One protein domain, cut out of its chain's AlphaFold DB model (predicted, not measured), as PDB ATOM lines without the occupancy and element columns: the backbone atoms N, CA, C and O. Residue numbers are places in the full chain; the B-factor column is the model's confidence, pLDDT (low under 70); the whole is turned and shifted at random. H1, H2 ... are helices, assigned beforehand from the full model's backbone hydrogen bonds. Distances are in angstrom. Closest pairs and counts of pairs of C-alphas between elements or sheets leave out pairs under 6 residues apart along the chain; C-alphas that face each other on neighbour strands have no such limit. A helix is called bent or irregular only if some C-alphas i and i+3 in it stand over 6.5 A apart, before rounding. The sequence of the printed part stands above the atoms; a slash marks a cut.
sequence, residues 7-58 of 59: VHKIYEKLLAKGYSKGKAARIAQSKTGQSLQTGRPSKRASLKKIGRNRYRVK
ATOM      1  N   VAL A   7     402.940 208.364 470.492       92.56
ATOM      2  CA  VAL A   7     401.576 208.836 470.751       92.56
ATOM      3  C   VAL A   7     400.827 207.908 471.716       92.56
ATOM      4  O   VAL A   7     400.121 208.406 472.589       92.56
ATOM      5  N   HIS A   8     401.066 206.590 471.661       93.62
ATOM      6  CA  HIS A   8     400.458 205.598 472.567       93.62
ATOM      7  C   HIS A   8     400.964 205.748 473.992       93.62
ATOM      8  O   HIS A   8     400.176 205.865 474.922       93.62
ATOM      9  N   LYS A   9     402.283 205.854 474.163       94.56
ATOM     10  CA  LYS A   9     402.890 206.030 475.489       94.56
ATOM     11  C   LYS A   9     402.402 207.302 476.191       94.56
ATOM     12  O   LYS A   9     402.234 207.303 477.405       94.56
ATOM     13  N   ILE A  10     402.188 208.390 475.447       94.44
ATOM     14  CA  ILE A  10     401.675 209.644 476.018       94.44
ATOM     15  C   ILE A  10     400.186 209.532 476.344       94.44
ATOM     16  O   ILE A  10     399.776 210.002 477.400       94.44
ATOM     17  N   TYR A  11     399.396 208.906 475.469       95.75
ATOM     18  CA  TYR A  11     397.969 208.686 475.695       95.75
ATOM     19  C   TYR A  11     397.714 207.897 476.987       95.75
ATOM     20  O   TYR A  11     397.000 208.388 477.857       95.75
ATOM     21  N   GLU A  12     398.390 206.760 477.165       95.56
ATOM     22  CA  GLU A  12     398.280 205.931 478.375       95.56
ATOM     23  C   GLU A  12     398.672 206.702 479.641       95.56
ATOM     24  O   GLU A  12     397.944 206.707 480.631       95.56
ATOM     25  N   LYS A  13     399.777 207.460 479.598       96.25
ATOM     26  CA  LYS A  13     400.194 208.306 480.729       96.25
ATOM     27  C   LYS A  13     399.173 209.389 481.080       96.25
ATOM     28  O   LYS A  13     399.119 209.808 482.229       96.25
ATOM     29  N   LEU A  14     398.419 209.899 480.108       96.56
ATOM     30  CA  LEU A  14     397.382 210.901 480.356       96.56
ATOM     31  C   LEU A  14     396.124 210.261 480.944       96.56
ATOM     32  O   LEU A  14     395.551 210.830 481.870       96.56
ATOM     33  N   LEU A  15     395.738 209.073 480.473       96.12
ATOM     34  CA  LEU A  15     394.652 208.307 481.087       96.12
ATOM     35  C   LEU A  15     394.968 207.948 482.540       96.12
ATOM     36  O   LEU A  15     394.141 208.186 483.413       96.12
ATOM     37  N   ALA A  16     396.190 207.482 482.814       96.69
ATOM     38  CA  ALA A  16     396.650 207.178 484.171       96.69
ATOM     39  C   ALA A  16     396.633 208.404 485.106       96.69
ATOM     40  O   ALA A  16     396.538 208.260 486.317       96.69
ATOM     41  N   LYS A  17     396.695 209.620 484.550       95.56
ATOM     42  CA  LYS A  17     396.575 210.888 485.288       95.56
ATOM     43  C   LYS A  17     395.125 211.360 485.468       95.56
ATOM     44  O   LYS A  17     394.919 212.479 485.926       95.56
ATOM     45  N   GLY A  18     394.134 210.574 485.049       97.62
ATOM     46  CA  GLY A  18     392.713 210.919 485.161       97.62
ATOM     47  C   GLY A  18     392.176 211.821 484.045       97.62
ATOM     48  O   GLY A  18     391.089 212.379 484.170       97.62
ATOM     49  N   TYR A  19     392.902 211.997 482.934       96.62
ATOM     50  CA  TYR A  19     392.375 212.770 481.805       96.62
ATOM     51  C   TYR A  19     391.307 211.978 481.045       96.62
ATOM     52  O   TYR A  19     391.447 210.778 480.810       96.62
ATOM     53  N   SER A  20     390.280 212.672 480.548       97.12
ATOM     54  CA  SER A  20     389.292 212.057 479.659       97.12
ATOM     55  C   SER A  20     389.926 211.606 478.340       97.12
ATOM     56  O   SER A  20     390.831 212.262 477.810       97.12
ATOM     57  N   LYS A  21     389.412 210.510 477.763       94.06
ATOM     58  CA  LYS A  21     389.928 209.902 476.521       94.06
ATOM     59  C   LYS A  21     390.102 210.924 475.390       94.06
ATOM     60  O   LYS A  21     391.156 210.982 474.761       94.06
ATOM     61  N   GLY A  22     389.110 211.795 475.184       94.44
ATOM     62  CA  GLY A  22     389.173 212.856 474.172       94.44
ATOM     63  C   GLY A  22     390.268 213.896 474.443       94.44
ATOM     64  O   GLY A  22     391.020 214.267 473.538       94.44
ATOM     65  N   LYS A  23     390.421 214.337 475.701       95.69
ATOM     66  CA  LYS A  23     391.460 215.308 476.086       95.69
ATOM     67  C   LYS A  23     392.855 214.690 475.966       95.69
ATOM     68  O   LYS A  23     393.748 215.326 475.406       95.69
ATOM     69  N   ALA A  24     393.019 213.445 476.408       96.38
ATOM     70  CA  ALA A  24     394.258 212.687 476.291       96.38
ATOM     71  C   ALA A  24     394.685 212.504 474.826       96.38
ATOM     72  O   ALA A  24     395.830 212.796 474.476       96.38
ATOM     73  N   ALA A  25     393.754 212.101 473.954       94.12
ATOM     74  CA  ALA A  25     394.004 211.925 472.526       94.12
ATOM     75  C   ALA A  25     394.500 213.215 471.863       94.12
ATOM     76  O   ALA A  25     395.541 213.218 471.201       94.12
ATOM     77  N   ARG A  26     393.802 214.330 472.111       93.81
ATOM     78  CA  ARG A  26     394.146 215.642 471.553       93.81
ATOM     79  C   ARG A  26     395.538 216.107 471.991       93.81
ATOM     80  O   ARG A  26     396.321 216.565 471.160       93.81
ATOM     81  N   ILE A  27     395.873 215.955 473.275       94.25
ATOM     82  CA  ILE A  27     397.196 216.321 473.806       94.25
ATOM     83  C   ILE A  27     398.285 215.426 473.197       94.25
ATOM     84  O   ILE A  27     399.308 215.935 472.731       94.25
ATOM     85  N   ALA A  28     398.071 214.108 473.152       93.69
ATOM     86  CA  ALA A  28     399.042 213.159 472.610       93.69
ATOM     87  C   ALA A  28     399.333 213.417 471.121       93.69
ATOM     88  O   ALA A  28     400.499 213.485 470.718       93.69
ATOM     89  N   GLN A  29     398.294 213.626 470.307       92.31
ATOM     90  CA  GLN A  29     398.427 213.955 468.885       92.31
ATOM     91  C   GLN A  29     399.121 215.306 468.679       92.31
ATOM     92  O   GLN A  29     400.020 215.413 467.848       92.31
ATOM     93  N   SER A  30     398.762 216.331 469.461       90.38
ATOM     94  CA  SER A  30     399.378 217.660 469.362       90.38
ATOM     95  C   SER A  30     400.865 217.637 469.714       90.38
ATOM     96  O   SER A  30     401.665 218.305 469.064       90.38
ATOM     97  N   LYS A  31     401.253 216.854 470.728       90.81
ATOM     98  CA  LYS A  31     402.642 216.778 471.195       90.81
ATOM     99  C   LYS A  31     403.536 215.951 470.275       90.81
ATOM    100  O   LYS A  31     404.709 216.264 470.117       90.81
ATOM    101  N   THR A  32     402.996 214.895 469.672       90.25
ATOM    102  CA  THR A  32     403.772 213.986 468.810       90.25
ATOM    103  C   THR A  32     403.682 214.326 467.331       90.25
ATOM    104  O   THR A  32     404.510 213.871 466.546       90.25
ATOM    105  N   GLY A  33     402.656 215.075 466.928       88.75
ATOM    106  CA  GLY A  33     402.298 215.262 465.529       88.75
ATOM    107  C   GLY A  33     401.804 213.983 464.846       88.75
ATOM    108  O   GLY A  33     401.595 214.008 463.633       88.75
ATOM    109  N   GLN A  34     401.613 212.881 465.579       90.94
ATOM    110  CA  GLN A  34     401.183 211.586 465.051       90.94
ATOM    111  C   GLN A  34     399.681 211.376 465.255       90.94
ATOM    112  O   GLN A  34     399.089 211.872 466.211       90.94
ATOM    113  N   SER A  35     399.057 210.614 464.361       90.75
ATOM    114  CA  SER A  35     397.682 210.154 464.529       90.75
ATOM    115  C   SER A  35     397.600 209.084 465.616       90.75
ATOM    116  O   SER A  35     398.382 208.135 465.626       90.75
ATOM    117  N   LEU A  36     396.599 209.198 466.492       86.81
ATOM    118  CA  LEU A  36     396.286 208.203 467.518       86.81
ATOM    119  C   LEU A  36     395.915 206.845 466.897       86.81
ATOM    120  O   LEU A  36     396.241 205.791 467.434       86.81
ATOM    121  N   GLN A  37     395.248 206.855 465.745       87.25
ATOM    122  CA  GLN A  37     394.749 205.633 465.125       87.25
ATOM    123  C   GLN A  37     395.877 204.833 464.467       87.25
ATOM    124  O   GLN A  37     395.971 203.625 464.687       87.25
ATOM    125  N   THR A  38     396.757 205.515 463.725       87.31
ATOM    126  CA  THR A  38     397.745 204.889 462.830       87.31
ATOM    127  C   THR A  38     399.198 205.053 463.274       87.31
ATOM    128  O   THR A  38     400.072 204.417 462.697       87.31
ATOM    129  N   GLY A  39     399.503 205.921 464.248       83.62
ATOM    130  CA  GLY A  39     400.879 206.255 464.657       83.62
ATOM    131  C   GLY A  39     401.695 207.018 463.603       83.62
ATOM    132  O   GLY A  39     402.829 207.416 463.863       83.62
ATOM    133  N   ARG A  40     401.126 207.255 462.416       86.81
ATOM    134  CA  ARG A  40     401.758 207.986 461.311       86.81
ATOM    135  C   ARG A  40     401.662 209.498 461.531       86.81
ATOM    136  O   ARG A  40     400.773 209.941 462.262       86.81
ATOM    137  N   PRO A  41     402.526 210.310 460.894       85.06
ATOM    138  CA  PRO A  41     402.392 211.762 460.911       85.06
ATOM    139  C   PRO A  41     400.978 212.186 460.505       85.06
ATOM    140  O   PRO A  41     400.439 211.728 459.500       85.06
ATOM    141  N   SER A  42     400.360 213.050 461.304       82.81
ATOM    142  CA  SER A  42     399.052 213.610 460.975       82.81
ATOM    143  C   SER A  42     399.160 214.533 459.759       82.81
ATOM    144  O   SER A  42     400.178 215.203 459.570       82.81
ATOM    145  N   LYS A  43     398.080 214.637 458.972       78.06
ATOM    146  CA  LYS A  43     397.996 215.563 457.827       78.06
ATOM    147  C   LYS A  43     398.329 217.006 458.231       78.06
ATOM    148  O   LYS A  43     398.980 217.740 457.499       78.06
ATOM    149  N   ARG A  44     397.946 217.412 459.445       73.88
ATOM    150  CA  ARG A  44     398.282 218.735 459.986       73.88
ATOM    151  C   ARG A  44     399.784 218.894 460.238       73.88
ATOM    152  O   ARG A  44     400.345 219.946 459.945       73.88
ATOM    153  N   ALA A  45     400.444 217.860 460.757       73.38
ATOM    154  CA  ALA A  45     401.889 217.871 460.963       73.38
ATOM    155  C   ALA A  45     402.666 217.842 459.635       73.38
ATOM    156  O   ALA A  45     403.655 218.566 459.504       73.38
ATOM    157  N   SER A  46     402.208 217.074 458.639       71.25
ATOM    158  CA  SER A  46     402.838 217.045 457.312       71.25
ATOM    159  C   SER A  46     402.724 218.396 456.601       71.25
ATOM    160  O   SER A  46     403.727 218.905 456.103       71.25
ATOM    161  N   LEU A  47     401.558 219.046 456.663       68.12
ATOM    162  CA  LEU A  47     401.364 220.401 456.134       68.12
ATOM    163  C   LEU A  47     402.260 221.436 456.834       68.12
ATOM    164  O   LEU A  47     402.876 222.267 456.166       68.12
ATOM    165  N   LYS A  48     402.416 221.356 458.165       67.06
ATOM    166  CA  LYS A  48     403.308 222.260 458.918       67.06
ATOM    167  C   LYS A  48     404.782 222.088 458.518       67.06
ATOM    168  O   LYS A  48     405.530 223.065 458.524       67.06
ATOM    169  N   LYS A  49     405.204 220.870 458.155       62.62
ATOM    170  CA  LYS A  49     406.556 220.594 457.639       62.62
ATOM    171  C   LYS A  49     406.756 221.191 456.241       62.62
ATOM    172  O   LYS A  49     407.776 221.832 456.018       62.62
ATOM    173  N   ILE A  50     405.777 221.044 455.344       62.03
ATOM    174  CA  ILE A  50     405.819 221.617 453.986       62.03
ATOM    175  C   ILE A  50     405.906 223.148 454.042       62.03
ATOM    176  O   ILE A  50     406.742 223.735 453.362       62.03
ATOM    177  N   GLY A  51     405.095 223.788 454.892       61.03
ATOM    178  CA  GLY A  51     405.146 225.238 455.096       61.03
ATOM    179  C   GLY A  51     406.502 225.712 455.624       61.03
ATOM    180  O   GLY A  51     407.071 226.646 455.076       61.03
ATOM    181  N   ARG A  52     407.074 225.026 456.625       59.25
ATOM    182  CA  ARG A  52     408.410 225.352 457.167       59.25
ATOM    183  C   ARG A  52     409.541 225.182 456.154       59.25
ATOM    184  O   ARG A  52     410.473 225.973 456.173       59.25
ATOM    185  N   ASN A  53     409.469 224.176 455.283       59.38
ATOM    186  CA  ASN A  53     410.509 223.960 454.277       59.38
ATOM    187  C   ASN A  53     410.455 225.016 453.165       59.38
ATOM    188  O   ASN A  53     411.500 225.433 452.684       59.38
ATOM    189  N   ARG A  54     409.256 225.503 452.810       55.00
ATOM    190  CA  ARG A  54     409.067 226.526 451.767       55.00
ATOM    191  C   ARG A  54     409.736 227.873 452.079       55.00
ATOM    192  O   ARG A  54     410.140 228.556 451.149       55.00
ATOM    193  N   TYR A  55     409.885 228.232 453.356       55.28
ATOM    194  CA  TYR A  55     410.575 229.462 453.781       55.28
ATOM    195  C   TYR A  55     412.075 229.277 454.049       55.28
ATOM    196  O   TYR A  55     412.788 230.259 454.206       55.28
ATOM    197  N   ARG A  56     412.567 228.034 454.111       54.28
ATOM    198  CA  ARG A  56     413.976 227.737 454.410       54.28
ATOM    199  C   ARG A  56     414.887 227.824 453.179       54.28
ATOM    200  O   ARG A  56     416.078 228.003 453.346       54.28
ATOM    201  N   VAL A  57     414.342 227.705 451.966       57.81
ATOM    202  CA  VAL A  57     415.118 227.733 450.703       57.81
ATOM    203  C   VAL A  57     415.284 229.152 450.128       57.81
ATOM    204  O   VAL A  57     415.852 229.308 449.058       57.81
ATOM    205  N   LYS A  58     414.738 230.177 450.796       55.28
ATOM    206  CA  LYS A  58     414.778 231.587 450.358       55.28
ATOM    207  C   LYS A  58     415.726 232.470 451.192       55.28
ATOM    208  O   LYS A  58     415.664 233.685 451.044       55.28
TER     209      LYS A  58
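What this domain is: This is residues 7 to 58 of the 59 residues of an uncharacterized protein of Gemmatimonas sp. SG8_28 (UniProt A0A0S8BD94). A helical hairpin of H1 and H2 makes one end of a long, loose rod, and a third helix, H3, reaches away from it past a looped link to make the other end. H1 and H2 fold back on each other across a tight turn, while H3 touches neither of them, and residues 49 to 58, of which 49 to 54 belong to H3, stick out free as an arm. The printed part has 52 residues with three named helices, in the order H1, H2, H3, and no named strand; the class is all helix. The whole is loose, with a radius of gyration of the C-alphas of 13.5 A, and its C-alphas span 46 by 18 by 15 A.

How they stand to each other: H1, residues 7 to 16, and H2, residues 21 to 32, are a helical hairpin joined by a tight link of 4 residues. They touch, with 12 pairs of C-alphas within 8 A, and the closest C-alphas are those of Val 7 and Ala 28, 5.3 A apart. Their centres are 8.5 A apart. They run opposite ways at a steep tilt of 40 degrees. After H2 a short link of 10 residues leads to H3, residues 43 to 54. H2 and H3 are apart, with no C-alpha of the one within 8 A of the other. H1 and H3 are apart too. In H1, H2 and H3 every pair of O i and N i+4 inside the helix is within hydrogen-bond range.

Where its parts are: H1 begins at Val 7, with its C-alpha at (401.576, 208.836, 470.751), and ends at Ala 16; its first and last C-alphas are 14.4 A apart. H2 runs from Lys 21, with its C-alpha at (389.928, 209.902, 476.521), to Thr 32, and measures 16.4 A from first to last C-alpha. H3 runs from Lys 43 to Arg 54, whose C-alpha is at (409.067, 226.526, 451.767), and measures 16.7 A from first to last C-alpha. No helix is bent.

The domain as a whole: The two C-alphas farthest apart are those of Gly 18, in the link between H1 and H2, and Lys 58, the last printed residue, at 46.1 A. The C-alphas of Val 7 and Lys 58, the first and last printed residues, are 33.3 A apart. Without residues 49 to 58, which stand free, the body of 42 residues spans 32 by 14 by 13 A, with a radius of gyration of 10.0 A. The printed part has no cut, and neither link is long. The mean pLDDT of the printed part is 83.5, and residues 47 to 58 are under 70; the mean is 95 in H1, 93 in H2 and 66 in H3.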